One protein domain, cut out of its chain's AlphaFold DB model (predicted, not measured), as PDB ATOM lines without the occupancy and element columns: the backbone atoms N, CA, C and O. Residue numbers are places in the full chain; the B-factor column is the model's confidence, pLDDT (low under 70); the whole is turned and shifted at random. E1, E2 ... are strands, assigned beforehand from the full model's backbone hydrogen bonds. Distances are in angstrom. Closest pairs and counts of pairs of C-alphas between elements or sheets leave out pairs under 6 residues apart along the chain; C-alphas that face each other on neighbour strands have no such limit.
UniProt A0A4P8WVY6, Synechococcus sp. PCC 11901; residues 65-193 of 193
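What this domain is: This is residues 65 to 193 of the 193 residues of a protein of Synechococcus sp. PCC 11901 (UniProt A0A4P8WVY6). One seven-stranded sheet, twisted and curled like part of a barrel, makes this domain; the curl stays open, with the edge strands E1 and E7 apart. The strands follow each other as a row of hairpins, E1, E2 and E3 bend along their length, and the tail after E7 folds back so that residues 191 to 192 pair with it. The printed part has 129 residues with seven named strands, E1 to E7 in chain order and in the same order across the sheet, all antiparallel, and no named helix; the class is all strand. It is only just loose, close to compact, with a radius of gyration of the C-alphas of 17.0 A, and spans 48 by 40 by 26 A.

Where its parts are: Find C-alpha 66 at (-13.973, -28.275, 53.749); from there E1, residues 66 to 79, runs 37.7 A to C-alpha 79 at (17.026, -19.758, 34.028). E2, residues 82 to 95, covers 38.3 A, and E3, residues 98 to 113, is the longest strand by residues, at 42.0 A. Next come E4, residues 117 to 126, and E5, residues 131 to 139. E6, residues 147 to 158, is 36.3 A long, and E7, residues 170 to 182, runs 37.3 A to C-alpha 182 at (12.103, -39.813, 58.645).

How they stand to each other: Begin at the sheet, a meander, each strand the antiparallel neighbour of the one before. At the edge strand E1, look at N 74 and O 86 of E2, 2.8 A apart; the two directions stand at 173 degrees. E1 bends by 64 degrees at residue 76, E2 by 61 degrees at residue 86 and E3 by 66 degrees at residue 105. Between E2 and E3 you find N 89 and O 104 at 2.8 A. E3 and E4 stand at 143 degrees, with N 109 and O 121 at 2.8 A. Between E4 and E5, N 122 and O 134 are within hydrogen-bond range at 2.8 A, and between E5 and E6, N 135 and O 155 are within hydrogen-bond range at 2.9 A. At the other edge, E7 has N 175 at 2.8 A from O 154 of E6. E1 is apart from E4, E5, E6 and E7.

The domain as a whole: The two C-alphas farthest apart are those of Asn 97 and Gln 145, 49.1 A. The printed part has no cut and ends at Glu 193, the chain's last residue. The links from E1 through to E5 are tight, E5 to E6 is short, and E6 to E7, with 11 residues, is long. The mean pLDDT of the printed part is 94.6, and no printed residue is under 70.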
ATOM      1  N   ASP A  65     -17.698 -29.965  56.314       92.19
ATOM      2  CA  ASP A  65     -17.210 -28.732  55.704       92.19
ATOM      3  C   ASP A  65     -15.760 -28.916  55.247       92.19
ATOM      4  O   ASP A  65     -15.023 -29.744  55.795       92.19
ATOM      5  N   GLY A  66     -15.333 -28.166  54.243       92.94
ATOM      6  CA  GLY A  66     -13.973 -28.275  53.749       92.94
ATOM      7  C   GLY A  66     -13.660 -27.325  52.615       92.94
ATOM      8  O   GLY A  66     -14.530 -26.646  52.067       92.94
ATOM      9  N   GLU A  67     -12.387 -27.317  52.264       95.06
ATOM     10  CA  GLU A  67     -11.842 -26.525  51.182       95.06
ATOM     11  C   GLU A  67     -10.891 -27.368  50.340       95.06
ATOM     12  O   GLU A  67     -10.227 -28.292  50.817       95.06
ATOM     13  N   GLN A  68     -10.845 -27.067  49.049       96.81
ATOM     14  CA  GLN A  68      -9.935 -27.688  48.109       96.81
ATOM     15  C   GLN A  68      -9.420 -26.657  47.121       96.81
ATOM     16  O   GLN A  68     -10.174 -25.945  46.457       96.81
ATOM     17  N   GLU A  69      -8.112 -26.700  46.931       97.44
ATOM     18  CA  GLU A  69      -7.402 -26.014  45.873       97.44
ATOM     19  C   GLU A  69      -6.932 -27.047  44.840       97.44
ATOM     20  O   GLU A  69      -6.454 -28.143  45.156       97.44
ATOM     21  N   THR A  70      -7.074 -26.738  43.555       98.50
ATOM     22  CA  THR A  70      -6.502 -27.552  42.476       98.50
ATOM     23  C   THR A  70      -5.892 -26.663  41.410       98.50
ATOM     24  O   THR A  70      -6.556 -25.782  40.870       98.50
ATOM     25  N   GLN A  71      -4.633 -26.915  41.059       98.62
ATOM     26  CA  GLN A  71      -3.918 -26.169  40.029       98.62
ATOM     27  C   GLN A  71      -3.479 -27.073  38.882       98.62
ATOM     28  O   GLN A  71      -2.919 -28.149  39.093       98.62
ATOM     29  N   VAL A  72      -3.666 -26.593  37.654       98.69
ATOM     30  CA  VAL A  72      -3.097 -27.187  36.441       98.69
ATOM     31  C   VAL A  72      -2.203 -26.148  35.789       98.69
ATOM     32  O   VAL A  72      -2.688 -25.129  35.292       98.69
ATOM     33  N   LEU A  73      -0.898 -26.406  35.781       98.69
ATOM     34  CA  LEU A  73       0.103 -25.427  35.362       98.69
ATOM     35  C   LEU A  73       0.977 -25.984  34.244       98.69
ATOM     36  O   LEU A  73       1.410 -27.131  34.267       98.69
ATOM     37  N   TYR A  74       1.298 -25.144  33.274       98.50
ATOM     38  CA  TYR A  74       2.419 -25.351  32.377       98.50
ATOM     39  C   TYR A  74       3.637 -24.621  32.934       98.50
ATOM     40  O   TYR A  74       3.577 -23.431  33.241       98.50
ATOM     41  N   SER A  75       4.745 -25.339  33.039       98.00
ATOM     42  CA  SER A  75       6.014 -24.840  33.541       98.00
ATOM     43  C   SER A  75       7.075 -24.861  32.452       98.00
ATOM     44  O   SER A  75       7.161 -25.819  31.676       98.00
ATOM     45  N   LYS A  76       7.910 -23.823  32.412       97.81
ATOM     46  CA  LYS A  76       9.057 -23.721  31.513       97.81
ATOM     47  C   LYS A  76      10.284 -23.207  32.256       97.81
ATOM     48  O   LYS A  76      10.239 -22.140  32.860       97.81
ATOM     49  N   LEU A  77      11.409 -23.904  32.122       97.19
ATOM     50  CA  LEU A  77      12.701 -23.449  32.633       97.19
ATOM     51  C   LEU A  77      13.128 -22.161  31.905       97.19
ATOM     52  O   LEU A  77      13.294 -22.157  30.681       97.19
ATOM     53  N   ILE A  78      13.303 -21.072  32.653       97.31
ATOM     54  CA  ILE A  78      13.691 -19.754  32.118       97.31
ATOM     55  C   ILE A  78      15.120 -19.356  32.498       97.31
ATOM     56  O   ILE A  78      15.747 -18.567  31.792       97.31
ATOM     57  N   ALA A  79      15.647 -19.917  33.585       95.31
ATOM     58  CA  ALA A  79      17.026 -19.758  34.028       95.31
ATOM     59  C   ALA A  79      17.458 -21.013  34.811       95.31
ATOM     60  O   ALA A  79      16.607 -21.828  35.171       95.31
ATOM     61  N   PRO A  80      18.762 -21.222  35.076       92.81
ATOM     62  CA  PRO A  80      19.208 -22.365  35.867       92.81
ATOM     63  C   PRO A  80      18.486 -22.416  37.218       92.81
ATOM     64  O   PRO A  80      18.564 -21.452  37.973       92.81
ATOM     65  N   PHE A  81      17.813 -23.535  37.508       92.12
ATOM     66  CA  PHE A  81      17.008 -23.759  38.722       92.12
ATOM     67  C   PHE A  81      15.755 -22.885  38.872       92.12
ATOM     68  O   PHE A  81      15.205 -22.843  39.966       92.12
ATOM     69  N   TRP A  82      15.309 -22.202  37.814       96.56
ATOM     70  CA  TRP A  82      14.135 -21.328  37.848       96.56
ATOM     71  C   TRP A  82      13.184 -21.624  36.697       96.56
ATOM     72  O   TRP A  82      13.531 -21.489  35.516       96.56
ATOM     73  N   GLU A  83      11.960 -21.974  37.058       97.38
ATOM     74  CA  GLU A  83      10.869 -22.267  36.150       97.38
ATOM     75  C   GLU A  83       9.770 -21.207  36.269       97.38
ATOM     76  O   GLU A  83       9.342 -20.841  37.363       97.38
ATOM     77  N   LEU A  84       9.299 -20.715  35.124       98.50
ATOM     78  CA  LEU A  84       8.095 -19.900  35.039       98.50
ATOM     79  C   LEU A  84       6.890 -20.824  34.879       98.50
ATOM     80  O   LEU A  84       6.871 -21.650  33.964       98.50
ATOM     81  N   GLN A  85       5.878 -20.628  35.714       98.50
ATOM     82  CA  GLN A  85       4.628 -21.372  35.698       98.50
ATOM     83  C   GLN A  85       3.475 -20.481  35.251       98.50
ATOM     84  O   GLN A  85       3.396 -19.304  35.596       98.50
ATOM     85  N   THR A  86       2.557 -21.042  34.477       98.62
ATOM     86  CA  THR A  86       1.293 -20.391  34.148       98.62
ATOM     87  C   THR A  86       0.192 -21.418  33.994       98.62
ATOM     88  O   THR A  86       0.445 -22.530  33.533       98.62
ATOM     89  N   GLY A  87      -1.030 -21.073  34.367       98.62
ATOM     90  CA  GLY A  87      -2.132 -22.012  34.261       98.62
ATOM     91  C   GLY A  87      -3.387 -21.525  34.944       98.62
ATOM     92  O   GLY A  87      -3.651 -20.324  34.991       98.62
ATOM     93  N   LEU A  88      -4.157 -22.484  35.442       98.62
ATOM     94  CA  LEU A  88      -5.429 -22.247  36.101       98.62
ATOM     95  C   LEU A  88      -5.418 -22.887  37.481       98.62
ATOM     96  O   LEU A  88      -4.868 -23.974  37.669       98.62
ATOM     97  N   ARG A  89      -6.067 -22.205  38.412       98.44
ATOM     98  CA  ARG A  89      -6.376 -22.657  39.759       98.44
ATOM     99  C   ARG A  89      -7.893 -22.682  39.914       98.44
ATOM    100  O   ARG A  89      -8.580 -21.814  39.378       98.44
ATOM    101  N   TYR A  90      -8.389 -23.683  40.615       98.12
ATOM    102  CA  TYR A  90      -9.780 -23.828  41.005       98.12
ATOM    103  C   TYR A  90      -9.829 -23.968  42.520       98.12
ATOM    104  O   TYR A  90      -9.188 -24.874  43.057       98.12
ATOM    105  N   ASP A  91     -10.561 -23.066  43.165       97.00
ATOM    106  CA  ASP A  91     -10.862 -23.140  44.593       97.00
ATOM    107  C   ASP A  91     -12.309 -23.590  44.755       97.00
ATOM    108  O   ASP A  91     -13.187 -23.098  44.038       97.00
ATOM    109  N   SER A  92     -12.540 -24.494  45.700       96.06
ATOM    110  CA  SER A  92     -13.860 -24.961  46.108       96.06
ATOM    111  C   SER A  92     -13.920 -24.985  47.625       96.06
ATOM    112  O   SER A  92     -13.091 -25.632  48.256       96.06
ATOM    113  N   GLU A  93     -14.888 -24.287  48.198       94.75
ATOM    114  CA  GLU A  93     -15.209 -24.322  49.622       94.75
ATOM    115  C   GLU A  93     -16.639 -24.841  49.760       94.75
ATOM    116  O   GLU A  93     -17.547 -24.403  49.043       94.75
ATOM    117  N   TRP A  94     -16.863 -25.789  50.661       93.81
ATOM    118  CA  TRP A  94     -18.187 -26.328  50.939       93.81
ATOM    119  C   TRP A  94     -18.460 -26.319  52.435       93.81
ATOM    120  O   TRP A  94     -17.635 -26.718  53.250       93.81
ATOM    121  N   GLU A  95     -19.662 -25.884  52.775       90.06
ATOM    122  CA  GLU A  95     -20.192 -25.835  54.130       90.06
ATOM    123  C   GLU A  95     -21.592 -26.477  54.141       90.06
ATOM    124  O   GLU A  95     -22.235 -26.618  53.093       90.06
ATOM    125  N   GLU A  96     -22.129 -26.802  55.320       79.69
ATOM    126  CA  GLU A  96     -23.481 -27.379  55.481       79.69
ATOM    127  C   GLU A  96     -24.578 -26.632  54.680       79.69
ATOM    128  O   GLU A  96     -25.536 -27.243  54.196       79.69
ATOM    129  N   ASN A  97     -24.435 -25.314  54.495       79.12
ATOM    130  CA  ASN A  97     -25.441 -24.451  53.866       79.12
ATOM    131  C   ASN A  97     -25.131 -24.024  52.420       79.12
ATOM    132  O   ASN A  97     -25.880 -23.216  51.858       79.12
ATOM    133  N   GLY A  98     -24.077 -24.550  51.792       86.62
ATOM    134  CA  GLY A  98     -23.771 -24.250  50.393       86.62
ATOM    135  C   GLY A  98     -22.328 -24.533  49.998       86.62
ATOM    136  O   GLY A  98     -21.501 -24.903  50.818       86.62
ATOM    137  N   SER A  99     -22.030 -24.333  48.718       91.56
ATOM    138  CA  SER A  99     -20.667 -24.371  48.192       91.56
ATOM    139  C   SER A  99     -20.361 -23.092  47.427       91.56
ATOM    140  O   SER A  99     -21.264 -22.456  46.868       91.56
ATOM    141  N   LYS A 100     -19.087 -22.722  47.412       93.81
ATOM    142  CA  LYS A 100     -18.548 -21.574  46.693       93.81
ATOM    143  C   LYS A 100     -17.359 -22.054  45.886       93.81
ATOM    144  O   LYS A 100     -16.514 -22.787  46.385       93.81
ATOM    145  N   ASP A 101     -17.300 -21.622  44.638       95.75
ATOM    146  CA  ASP A 101     -16.285 -22.062  43.694       95.75
ATOM    147  C   ASP A 101     -15.773 -20.863  42.903       95.75
ATOM    148  O   ASP A 101     -16.547 -19.964  42.556       95.75
ATOM    149  N   ARG A 102     -14.481 -20.845  42.576       95.94
ATOM    150  CA  ARG A 102     -13.913 -19.819  41.689       95.94
ATOM    151  C   ARG A 102     -12.752 -20.349  40.867       95.94
ATOM    152  O   ARG A 102     -11.951 -21.156  41.342       95.94
ATOM    153  N   PHE A 103     -12.608 -19.824  39.653       98.00
ATOM    154  CA  PHE A 103     -11.389 -19.998  38.873       98.00
ATOM    155  C   PHE A 103     -10.465 -18.791  39.008       98.00
ATOM    156  O   PHE A 103     -10.895 -17.635  39.066       98.00
ATOM    157  N   LEU A 104      -9.163 -19.070  39.009       98.44
ATOM    158  CA  LEU A 104      -8.119 -18.060  38.969       98.44
ATOM    159  C   LEU A 104      -7.097 -18.391  37.880       98.44
ATOM    160  O   LEU A 104      -6.692 -19.541  37.700       98.44
ATOM    161  N   GLY A 105      -6.644 -17.367  37.165       98.69
ATOM    162  CA  GLY A 105      -5.441 -17.450  36.346       98.69
ATOM    163  C   GLY A 105      -4.197 -17.420  37.227       98.69
ATOM    164  O   GLY A 105      -4.146 -16.650  38.184       98.69
ATOM    165  N   VAL A 106      -3.191 -18.229  36.892       98.75
ATOM    166  CA  VAL A 106      -1.939 -18.348  37.652       98.75
ATOM    167  C   VAL A 106      -0.759 -17.865  36.813       98.75
ATOM    168  O   VAL A 106      -0.598 -18.267  35.653       98.75
ATOM    169  N   ILE A 107       0.101 -17.048  37.420       98.62
ATOM    170  CA  ILE A 107       1.460 -16.764  36.945       98.62
ATOM    171  C   ILE A 107       2.401 -16.955  38.128       98.62
ATOM    172  O   ILE A 107       2.342 -16.203  39.097       98.62
ATOM    173  N   GLY A 108       3.268 -17.957  38.044       98.19
ATOM    174  CA  GLY A 108       4.169 -18.347  39.117       98.19
ATOM    175  C   GLY A 108       5.629 -18.399  38.695       98.19
ATOM    176  O   GLY A 108       5.967 -18.488  37.513       98.19
ATOM    177  N   LEU A 109       6.503 -18.356  39.685       98.06
ATOM    178  CA  LEU A 109       7.929 -18.567  39.568       98.06
ATOM    179  C   LEU A 109       8.331 -19.567  40.653       98.06
ATOM    180  O   LEU A 109       8.208 -19.267  41.838       98.06
ATOM    181  N   GLN A 110       8.817 -20.728  40.229       97.25
ATOM    182  CA  GLN A 110       9.297 -21.783  41.114       97.25
ATOM    183  C   GLN A 110      10.798 -21.967  40.907       97.25
ATOM    184  O   GLN A 110      11.278 -22.005  39.769       97.25
ATOM    185  N   GLY A 111      11.562 -22.091  41.984       95.94
ATOM    186  CA  GLY A 111      12.988 -22.328  41.851       95.94
ATOM    187  C   GLY A 111      13.744 -22.543  43.146       95.94
ATOM    188  O   GLY A 111      13.176 -22.659  44.227       95.94
ATOM    189  N   LEU A 112      15.068 -22.616  43.006       95.44
ATOM    190  CA  LEU A 112      15.985 -22.861  44.113       95.44
ATOM    191  C   LEU A 112      16.922 -21.666  44.317       95.44
ATOM    192  O   LEU A 112      17.771 -21.354  43.475       95.44
ATOM    193  N   LEU A 113      16.810 -21.026  45.475       93.12
ATOM    194  CA  LEU A 113      17.730 -19.995  45.941       93.12
ATOM    195  C   LEU A 113      19.021 -20.606  46.535       93.12
ATOM    196  O   LEU A 113      19.090 -21.807  46.839       93.12
ATOM    197  N   PRO A 114      20.086 -19.792  46.735       89.31
ATOM    198  CA  PRO A 114      21.272 -20.217  47.474       89.31
ATOM    199  C   PRO A 114      20.915 -20.871  48.814       89.31
ATOM    200  O   PRO A 114      19.912 -20.540  49.434       89.31
ATOM    201  N   TYR A 115      21.769 -21.787  49.278       87.38
ATOM    202  CA  TYR A 115      21.535 -22.616  50.473       87.38
ATOM    203  C   TYR A 115      20.424 -23.669  50.351       87.38
ATOM    204  O   TYR A 115      20.057 -24.257  51.371       87.38
ATOM    205  N   LYS A 116      19.999 -23.981  49.115       92.06
ATOM    206  CA  LYS A 116      18.941 -24.958  48.806       92.06
ATOM    207  C   LYS A 116      17.606 -24.565  49.439       92.06
ATOM    208  O   LYS A 116      16.965 -25.382  50.089       92.06
ATOM    209  N   LEU A 117      17.282 -23.284  49.321       95.12
ATOM    210  CA  LEU A 117      15.995 -22.759  49.738       95.12
ATOM    211  C   LEU A 117      15.060 -22.897  48.538       95.12
ATOM    212  O   LEU A 117      15.297 -22.273  47.502       95.12
ATOM    213  N   GLU A 118      14.086 -23.785  48.656       96.25
ATOM    214  CA  GLU A 118      13.027 -23.971  47.671       96.25
ATOM    215  C   GLU A 118      12.087 -22.770  47.781       96.25
ATOM    216  O   GLU A 118      11.852 -22.243  48.869       96.25
ATOM    217  N   THR A 119      11.702 -22.213  46.640       97.38
ATOM    218  CA  THR A 119      10.994 -20.938  46.563       97.38
ATOM    219  C   THR A 119       9.905 -21.026  45.520       97.38
ATOM    220  O   THR A 119      10.191 -21.256  44.343       97.38
ATOM    221  N   ASP A 120       8.690 -20.720  45.948       97.38
ATOM    222  CA  ASP A 120       7.521 -20.619  45.094       97.38
ATOM    223  C   ASP A 120       6.895 -19.237  45.299       97.38
ATOM    224  O   ASP A 120       6.638 -18.796  46.416       97.38
ATOM    225  N   ALA A 121       6.694 -18.509  44.208       98.25
ATOM    226  CA  ALA A 121       6.020 -17.218  44.212       98.25
ATOM    227  C   ALA A 121       4.947 -17.233  43.131       98.25
ATOM    228  O   ALA A 121       5.268 -17.430  41.961       98.25
ATOM    229  N   ALA A 122       3.690 -17.003  43.489       98.38
ATOM    230  CA  ALA A 122       2.569 -17.045  42.562       98.38
ATOM    231  C   ALA A 122       1.703 -15.792  42.675       98.38
ATOM    232  O   ALA A 122       1.461 -15.281  43.765       98.38
ATOM    233  N   LEU A 123       1.237 -15.312  41.525       98.44
ATOM    234  CA  LEU A 123       0.176 -14.327  41.386       98.44
ATOM    235  C   LEU A 123      -1.069 -15.028  40.853       98.44
ATOM    236  O   LEU A 123      -0.991 -15.799  39.890       98.44
ATOM    237  N   PHE A 124      -2.209 -14.700  41.448       98.19
ATOM    238  CA  PHE A 124      -3.513 -15.220  41.081       98.19
ATOM    239  C   PHE A 124      -4.439 -14.079  40.681       98.19
ATOM    240  O   PHE A 124      -4.407 -13.001  41.277       98.19
ATOM    241  N   ILE A 125      -5.256 -14.315  39.657       98.12
ATOM    242  CA  ILE A 125      -6.242 -13.350  39.163       98.12
ATOM    243  C   ILE A 125      -7.581 -14.070  39.045       98.12
ATOM    244  O   ILE A 125      -7.699 -14.978  38.221       98.12
ATOM    245  N   SER A 126      -8.569 -13.682  39.854       97.31
ATOM    246  CA  SER A 126      -9.912 -14.274  39.828       97.31
ATOM    247  C   SER A 126     -10.685 -13.882  38.563       97.31
ATOM    248  O   SER A 126     -10.371 -12.892  37.896       97.31
ATOM    249  N   GLU A 127     -11.750 -14.619  38.249       95.94
ATOM    250  CA  GLU A 127     -12.703 -14.245  37.188       95.94
ATOM    251  C   GLU A 127     -13.359 -12.871  37.418       95.94
ATOM    252  O   GLU A 127     -13.721 -12.189  36.457       95.94
ATOM    253  N   ALA A 128     -13.470 -12.440  38.679       94.38
ATOM    254  CA  ALA A 128     -13.972 -11.122  39.064       94.38
ATOM    255  C   ALA A 128     -12.895 -10.014  39.009       94.38
ATOM    256  O   ALA A 128     -13.216  -8.833  39.151       94.38
ATOM    257  N   GLY A 129     -11.634 -10.367  38.729       95.25
ATOM    258  CA  GLY A 129     -10.510  -9.434  38.623       95.25
ATOM    259  C   GLY A 129      -9.807  -9.128  39.948       95.25
ATOM    260  O   GLY A 129      -8.998  -8.197  40.005       95.25
ATOM    261  N   ASP A 130     -10.090  -9.896  40.999       96.12
ATOM    262  CA  ASP A 130      -9.374  -9.818  42.272       96.12
ATOM    263  C   ASP A 130      -7.976 -10.400  42.109       96.12
ATOM    264  O   ASP A 130      -7.789 -11.431  41.459       96.12
ATOM    265  N   ILE A 131      -6.986  -9.731  42.694       96.94
ATOM    266  CA  ILE A 131      -5.585 -10.125  42.581       96.94
ATOM    267  C   ILE A 131      -5.084 -10.552  43.952       96.94
ATOM    268  O   ILE A 131      -5.155  -9.787  44.917       96.94
ATOM    269  N   SER A 132      -4.505 -11.744  44.017       97.62
ATOM    270  CA  SER A 132      -3.802 -12.245  45.195       97.62
ATOM    271  C   SER A 132      -2.427 -12.790  44.837       97.62
ATOM    272  O   SER A 132      -2.075 -12.955  43.665       97.62
ATOM    273  N   ALA A 133      -1.600 -12.993  45.855       97.81
ATOM    274  CA  ALA A 133      -0.261 -13.527  45.724       97.81
ATOM    275  C   ALA A 133       0.050 -14.475  46.883       97.81
ATOM    276  O   ALA A 133      -0.292 -14.172  48.027       97.81
ATOM    277  N   ARG A 134       0.752 -15.568  46.584       97.75
ATOM    278  CA  ARG A 134       1.322 -16.490  47.575       97.75
ATOM    279  C   ARG A 134       2.829 -16.556  47.386       97.75
ATOM    280  O   ARG A 134       3.316 -16.590  46.253       97.75
ATOM    281  N   PHE A 135       3.557 -16.546  48.489       97.94
ATOM    282  CA  PHE A 135       5.000 -16.733  48.513       97.94
ATOM    283  C   PHE A 135       5.363 -17.760  49.578       97.94
ATOM    284  O   PHE A 135       5.065 -17.535  50.750       97.94
ATOM    285  N   SER A 136       6.050 -18.823  49.173       97.12
ATOM    286  CA  SER A 136       6.453 -19.919  50.050       97.12
ATOM    287  C   SER A 136       7.963 -20.144  49.959       97.12
ATOM    288  O   SER A 136       8.572 -20.057  48.883       97.12
ATOM    289  N   LEU A 137       8.585 -20.385  51.111       97.25
ATOM    290  CA  LEU A 137       9.999 -20.718  51.249       97.25
ATOM    291  C   LEU A 137      10.158 -21.966  52.104       97.25
ATOM    292  O   LEU A 137       9.871 -21.922  53.297       97.25
ATOM    293  N   GLU A 138      10.741 -23.013  51.534       96.31
ATOM    294  CA  GLU A 138      11.024 -24.263  52.239       96.31
ATOM    295  C   GLU A 138      12.527 -24.562  52.236       96.31
ATOM    296  O   GLU A 138      13.262 -24.232  51.297       96.31
ATOM    297  N   ARG A 139      13.030 -25.212  53.290       95.56
ATOM    298  CA  ARG A 139      14.406 -25.713  53.305       95.56
ATOM    299  C   ARG A 139      14.529 -27.096  53.912       95.56
ATOM    300  O   ARG A 139      14.309 -27.278  55.097       95.56
ATOM    301  N   GLN A 140      15.145 -28.015  53.178       94.81
ATOM    302  CA  GLN A 140      15.484 -29.334  53.714       94.81
ATOM    303  C   GLN A 140      16.808 -29.323  54.505       94.81
ATOM    304  O   GLN A 140      17.909 -29.213  53.947       94.81
ATOM    305  N   LEU A 141      16.721 -29.469  55.828       95.50
ATOM    306  CA  LEU A 141      17.851 -29.570  56.755       95.50
ATOM    307  C   LEU A 141      18.105 -31.034  57.134       95.50
ATOM    308  O   LEU A 141      17.371 -31.637  57.915       95.50
ATOM    309  N   LEU A 142      19.191 -31.606  56.614       95.31
ATOM    310  CA  LEU A 142      19.612 -32.967  56.950       95.31
ATOM    311  C   LEU A 142      20.185 -33.013  58.376       95.31
ATOM    312  O   LEU A 142      21.349 -32.668  58.590       95.31
ATOM    313  N   LEU A 143      19.381 -33.452  59.348       96.12
ATOM    314  CA  LEU A 143      19.839 -33.699  60.720       96.12
ATOM    315  C   LEU A 143      20.670 -34.988  60.791       96.12
ATOM    316  O   LEU A 143      21.690 -35.054  61.476       96.12
ATOM    317  N   THR A 144      20.247 -36.014  60.047       94.88
ATOM    318  CA  THR A 144      21.014 -37.243  59.790       94.88
ATOM    319  C   THR A 144      20.866 -37.649  58.318       94.88
ATOM    320  O   THR A 144      20.201 -36.967  57.547       94.88
ATOM    321  N   GLN A 145      21.434 -38.789  57.907       93.00
ATOM    322  CA  GLN A 145      21.224 -39.328  56.551       93.00
ATOM    323  C   GLN A 145      19.780 -39.791  56.272       93.00
ATOM    324  O   GLN A 145      19.492 -40.171  55.143       93.00
ATOM    325  N   ARG A 146      18.907 -39.832  57.289       95.31
ATOM    326  CA  ARG A 146      17.503 -40.271  57.172       95.31
ATOM    327  C   ARG A 146      16.510 -39.392  57.925       95.31
ATOM    328  O   ARG A 146      15.323 -39.662  57.871       95.31
ATOM    329  N   LEU A 147      16.982 -38.393  58.668       96.56
ATOM    330  CA  LEU A 147      16.142 -37.496  59.456       96.56
ATOM    331  C   LEU A 147      16.311 -36.088  58.897       96.56
ATOM    332  O   LEU A 147      17.425 -35.556  58.929       96.56
ATOM    333  N   ILE A 148      15.225 -35.523  58.383       96.44
ATOM    334  CA  ILE A 148      15.198 -34.242  57.682       96.44
ATOM    335  C   ILE A 148      14.205 -33.328  58.392       96.44
ATOM    336  O   ILE A 148      13.070 -33.723  58.636       96.44
ATOM    337  N   LEU A 149      14.647 -32.121  58.731       97.06
ATOM    338  CA  LEU A 149      13.787 -31.046  59.213       97.06
ATOM    339  C   LEU A 149      13.509 -30.090  58.050       97.06
ATOM    340  O   LEU A 149      14.452 -29.637  57.404       97.06
ATOM    341  N   GLN A 150      12.244 -29.792  57.800       96.31
ATOM    342  CA  GLN A 150      11.758 -28.944  56.717       96.31
ATOM    343  C   GLN A 150      10.969 -27.776  57.323       96.31
ATOM    344  O   GLN A 150       9.761 -27.890  57.503       96.31
ATOM    345  N   PRO A 151      11.632 -26.689  57.754       97.00
ATOM    346  CA  PRO A 151      10.942 -25.438  58.023       97.00
ATOM    347  C   PRO A 151      10.364 -24.860  56.734       97.00
ATOM    348  O   PRO A 151      11.046 -24.846  55.701       97.00
ATOM    349  N   GLU A 152       9.175 -24.293  56.854       96.38
ATOM    350  CA  GLU A 152       8.485 -23.604  55.778       96.38
ATOM    351  C   GLU A 152       7.882 -22.290  56.279       96.38
ATOM    352  O   GLU A 152       7.376 -22.192  57.397       96.38
ATOM    353  N   LEU A 153       7.997 -21.260  55.444       97.25
ATOM    354  CA  LEU A 153       7.364 -19.960  55.621       97.25
ATOM    355  C   LEU A 153       6.443 -19.719  54.431       97.25
ATOM    356  O   LEU A 153       6.934 -19.650  53.306       97.25
ATOM    357  N   GLU A 154       5.167 -19.480  54.696       97.19
ATOM    358  CA  GLU A 154       4.188 -19.054  53.700       97.19
ATOM    359  C   GLU A 154       3.691 -17.635  54.009       97.19
ATOM    360  O   GLU A 154       3.493 -17.253  55.161       97.19
ATOM    361  N   VAL A 155       3.506 -16.826  52.968       97.62
ATOM    362  CA  VAL A 155       2.942 -15.479  53.056       97.62
ATOM    363  C   VAL A 155       1.878 -15.304  51.980       97.62
ATOM    364  O   VAL A 155       2.172 -15.406  50.785       97.62
ATOM    365  N   ASN A 156       0.666 -14.942  52.405       96.62
ATOM    366  CA  ASN A 156      -0.469 -14.679  51.524       96.62
ATOM    367  C   ASN A 156      -0.827 -13.184  51.513       96.62
ATOM    368  O   ASN A 156      -0.948 -12.528  52.552       96.62
ATOM    369  N   LEU A 157      -1.017 -12.629  50.317       96.75
ATOM    370  CA  LEU A 157      -1.335 -11.221  50.075       96.75
ATOM    371  C   LEU A 157      -2.526 -11.115  49.120       96.75
ATOM    372  O   LEU A 157      -2.640 -11.898  48.184       96.75
ATOM    373  N   ALA A 158      -3.376 -10.107  49.291       95.94
ATOM    374  CA  ALA A 158      -4.411  -9.774  48.314       95.94
ATOM    375  C   ALA A 158      -4.533  -8.263  48.133       95.94
ATOM    376  O   ALA A 158      -4.389  -7.491  49.079       95.94
ATOM    377  N   ALA A 159      -4.782  -7.812  46.908       94.56
ATOM    378  CA  ALA A 159      -4.991  -6.395  46.630       94.56
ATOM    379  C   ALA A 159      -6.415  -5.941  46.998       94.56
ATOM    380  O   ALA A 159      -6.615  -4.775  47.342       94.56
ATOM    381  N   GLN A 160      -7.382  -6.858  46.968       94.56
ATOM    382  CA  GLN A 160      -8.785  -6.635  47.306       94.56
ATOM    383  C   GLN A 160      -9.251  -7.666  48.338       94.56
ATOM    384  O   GLN A 160      -8.716  -8.769  48.403       94.56
ATOM    385  N   SER A 161     -10.250  -7.303  49.143       91.62
ATOM    386  CA  SER A 161     -10.947  -8.244  50.021       91.62
ATOM    387  C   SER A 161     -11.994  -9.029  49.232       91.62
ATOM    388  O   SER A 161     -12.807  -8.421  48.533       91.62
ATOM    389  N   VAL A 162     -12.024 -10.344  49.416       91.25
ATOM    390  CA  VAL A 162     -13.020 -11.264  48.862       91.25
ATOM    391  C   VAL A 162     -13.674 -11.994  50.037       91.25
ATOM    392  O   VAL A 162     -13.299 -13.109  50.384       91.25
ATOM    393  N   GLU A 163     -14.635 -11.321  50.676       87.06
ATOM    394  CA  GLU A 163     -15.296 -11.775  51.915       87.06
ATOM    395  C   GLU A 163     -15.985 -13.139  51.756       87.06
ATOM    396  O   GLU A 163     -16.026 -13.922  52.698       87.06
ATOM    397  N   GLU A 164     -16.454 -13.452  50.545       86.38
ATOM    398  CA  GLU A 164     -17.039 -14.753  50.210       86.38
ATOM    399  C   GLU A 164     -16.090 -15.930  50.488       86.38
ATOM    400  O   GLU A 164     -16.572 -16.969  50.922       86.38
ATOM    401  N   PHE A 165     -14.778 -15.738  50.315       86.62
ATOM    402  CA  PHE A 165     -13.719 -16.739  50.526       86.62
ATOM    403  C   PHE A 165     -12.847 -16.399  51.752       86.62
ATOM    404  O   PHE A 165     -11.672 -16.747  51.808       86.62
ATOM    405  N   GLY A 166     -13.346 -15.565  52.675       83.06
ATOM    406  CA  GLY A 166     -12.595 -15.168  53.873       83.06
ATOM    407  C   GLY A 166     -11.300 -14.377  53.617       83.06
ATOM    408  O   GLY A 166     -10.518 -14.171  54.543       83.06
ATOM    409  N   VAL A 167     -11.060 -13.893  52.391       86.94
ATOM    410  CA  VAL A 167      -9.823 -13.184  52.022       86.94
ATOM    411  C   VAL A 167      -9.953 -11.692  52.346       86.94
ATOM    412  O   VAL A 167     -10.803 -10.987  51.801       86.94
ATOM    413  N   GLY A 168      -9.081 -11.171  53.203       83.75
ATOM    414  CA  GLY A 168      -8.919  -9.741  53.474       83.75
ATOM    415  C   GLY A 168      -8.009  -9.023  52.467       83.75
ATOM    416  O   GLY A 168      -7.314  -9.627  51.657       83.75
ATOM    417  N   SER A 169      -7.985  -7.687  52.509       86.44
ATOM    418  CA  SER A 169      -7.059  -6.882  51.695       86.44
ATOM    419  C   SER A 169      -5.724  -6.651  52.411       86.44
ATOM    420  O   SER A 169      -5.706  -6.356  53.605       86.44
ATOM    421  N   GLY A 170      -4.623  -6.632  51.665       93.25
ATOM    422  CA  GLY A 170      -3.268  -6.444  52.175       93.25
ATOM    423  C   GLY A 170      -2.598  -7.774  52.504       93.25
ATOM    424  O   GLY A 170      -2.674  -8.720  51.722       93.25
ATOM    425  N   LEU A 171      -1.898  -7.824  53.636       91.88
ATOM    426  CA  LEU A 171      -1.358  -9.069  54.172       91.88
ATOM    427  C   LEU A 171      -2.493  -9.857  54.819       91.88
ATOM    428  O   LEU A 171      -3.117  -9.358  55.753       91.88
ATOM    429  N   ASN A 172      -2.755 -11.045  54.281       89.00
ATOM    430  CA  ASN A 172      -3.811 -11.929  54.754       89.00
ATOM    431  C   ASN A 172      -3.307 -12.790  55.899       89.00
ATOM    432  O   ASN A 172      -3.841 -12.719  57.001       89.00
ATOM    433  N   ASP A 173      -2.246 -13.546  55.632       89.00
ATOM    434  CA  ASP A 173      -1.701 -14.505  56.577       89.00
ATOM    435  C   ASP A 173      -0.184 -14.670  56.403       89.00
ATOM    436  O   ASP A 173       0.370 -14.426  55.321       89.00
ATOM    437  N   ILE A 174       0.480 -15.045  57.500       94.69
ATOM    438  CA  ILE A 174       1.865 -15.517  57.518       94.69
ATOM    439  C   ILE A 174       1.887 -16.843  58.282       94.69
ATOM    440  O   ILE A 174       1.775 -16.851  59.512       94.69
ATOM    441  N   GLY A 175       2.126 -17.931  57.561       93.69
ATOM    442  CA  GLY A 175       2.283 -19.269  58.108       93.69
ATOM    443  C   GLY A 175       3.751 -19.595  58.364       93.69
ATOM    444  O   GLY A 175       4.615 -19.327  57.532       93.69
ATOM    445  N   LEU A 176       4.050 -20.190  59.519       95.12
ATOM    446  CA  LEU A 176       5.354 -20.791  59.798       95.12
ATOM    447  C   LEU A 176       5.129 -22.215  60.304       95.12
ATOM    448  O   LEU A 176       4.664 -22.398  61.431       95.12
ATOM    449  N   SER A 177       5.489 -23.201  59.490       93.56
ATOM    450  CA  SER A 177       5.390 -24.627  59.806       93.56
ATOM    451  C   SER A 177       6.786 -25.262  59.842       93.56
ATOM    452  O   SER A 177       7.791 -24.682  59.407       93.56
ATOM    453  N   ALA A 178       6.896 -26.438  60.457       95.06
ATOM    454  CA  ALA A 178       8.154 -27.172  60.499       95.06
ATOM    455  C   ALA A 178       7.914 -28.680  60.531       95.06
ATOM    456  O   ALA A 178       7.640 -29.261  61.577       95.06
ATOM    457  N   ARG A 179       8.139 -29.333  59.394       94.38
ATOM    458  CA  ARG A 179       7.948 -30.774  59.243       94.38
ATOM    459  C   ARG A 179       9.224 -31.544  59.578       94.38
ATOM    460  O   ARG A 179      10.290 -31.300  59.012       94.38
ATOM    461  N   LEU A 180       9.146 -32.516  60.482       95.81
ATOM    462  CA  LEU A 180      10.224 -33.465  60.767       95.81
ATOM    463  C   LEU A 180       9.913 -34.818  60.121       95.81
ATOM    464  O   LEU A 180       9.055 -35.567  60.587       95.81
ATOM    465  N   ARG A 181      10.661 -35.162  59.072       95.00
ATOM    466  CA  ARG A 181      10.459 -36.366  58.257       95.00
ATOM    467  C   ARG A 181      11.565 -37.401  58.464       95.00
ATOM    468  O   ARG A 181      12.753 -37.065  58.503       95.00
ATOM    469  N   TYR A 182      11.184 -38.677  58.551       95.50
ATOM    470  CA  TYR A 182      12.103 -39.813  58.645       95.50
ATOM    471  C   TYR A 182      12.011 -40.727  57.416       95.50
ATOM    472  O   TYR A 182      10.996 -41.372  57.178       95.50
ATOM    473  N   GLU A 183      13.093 -40.848  56.653       95.12
ATOM    474  CA  GLU A 183      13.156 -41.671  55.442       95.12
ATOM    475  C   GLU A 183      13.417 -43.148  55.771       95.12
ATOM    476  O   GLU A 183      14.556 -43.583  55.984       95.12
ATOM    477  N   ILE A 184      12.351 -43.956  55.764       93.88
ATOM    478  CA  ILE A 184      12.458 -45.424  55.831       93.88
ATOM    479  C   ILE A 184      13.051 -45.954  54.519       93.88
ATOM    480  O   ILE A 184      13.919 -46.832  54.518       93.88
ATOM    481  N   SER A 185      12.588 -45.404  53.396       92.75
ATOM    482  CA  SER A 185      13.104 -45.643  52.049       92.75
ATOM    483  C   SER A 185      12.970 -44.366  51.216       92.75
ATOM    484  O   SER A 185      12.302 -43.427  51.635       92.75
ATOM    485  N   ARG A 186      13.532 -44.343  49.999       85.56
ATOM    486  CA  ARG A 186      13.399 -43.186  49.090       85.56
ATOM    487  C   ARG A 186      11.957 -42.882  48.658       85.56
ATOM    488  O   ARG A 186      11.715 -41.793  48.163       85.56
ATOM    489  N   ASN A 187      11.034 -43.831  48.831       89.56
ATOM    490  CA  ASN A 187       9.640 -43.703  48.397       89.56
ATOM    491  C   ASN A 187       8.660 -43.554  49.571       89.56
ATOM    492  O   ASN A 187       7.478 -43.340  49.341       89.56
ATOM    493  N   VAL A 188       9.113 -43.756  50.816       91.50
ATOM    494  CA  VAL A 188       8.247 -43.766  52.004       91.50
ATOM    495  C   VAL A 188       8.976 -43.097  53.154       91.50
ATOM    496  O   VAL A 188       9.992 -43.613  53.637       91.50
ATOM    497  N   ALA A 189       8.424 -41.975  53.597       92.00
ATOM    498  CA  ALA A 189       9.029 -41.128  54.604       92.00
ATOM    499  C   ALA A 189       7.944 -40.536  55.528       92.00
ATOM    500  O   ALA A 189       7.408 -39.476  55.216       92.00
ATOM    501  N   PRO A 190       7.572 -41.222  56.629       91.56
ATOM    502  CA  PRO A 190       6.646 -40.663  57.614       91.56
ATOM    503  C   PRO A 190       7.177 -39.355  58.205       91.56
ATOM    504  O   PRO A 190       8.391 -39.182  58.356       91.56
ATOM    505  N   TYR A 191       6.264 -38.466  58.584       91.12
ATOM    506  CA  TYR A 191       6.587 -37.163  59.151       91.12
ATOM    507  C   TYR A 191       5.709 -36.828  60.359       91.12
ATOM    508  O   TYR A 191       4.718 -37.504  60.640       91.12
ATOM    509  N   VAL A 192       6.132 -35.796  61.080       90.75
ATOM    510  CA  VAL A 192       5.334 -35.039  62.047       90.75
ATOM    511  C   VAL A 192       5.508 -33.559  61.730       90.75
ATOM    512  O   VAL A 192       6.567 -33.177  61.227       90.75
ATOM    513  N   GLU A 193       4.496 -32.755  62.010       84.56
ATOM    514  CA  GLU A 193       4.452 -31.316  61.735       84.56
ATOM    515  C   GLU A 193       3.947 -30.557  62.964       84.56
ATOM    516  O   GLU A 193       3.111 -31.135  63.703       84.56
TER     517      GLU A 193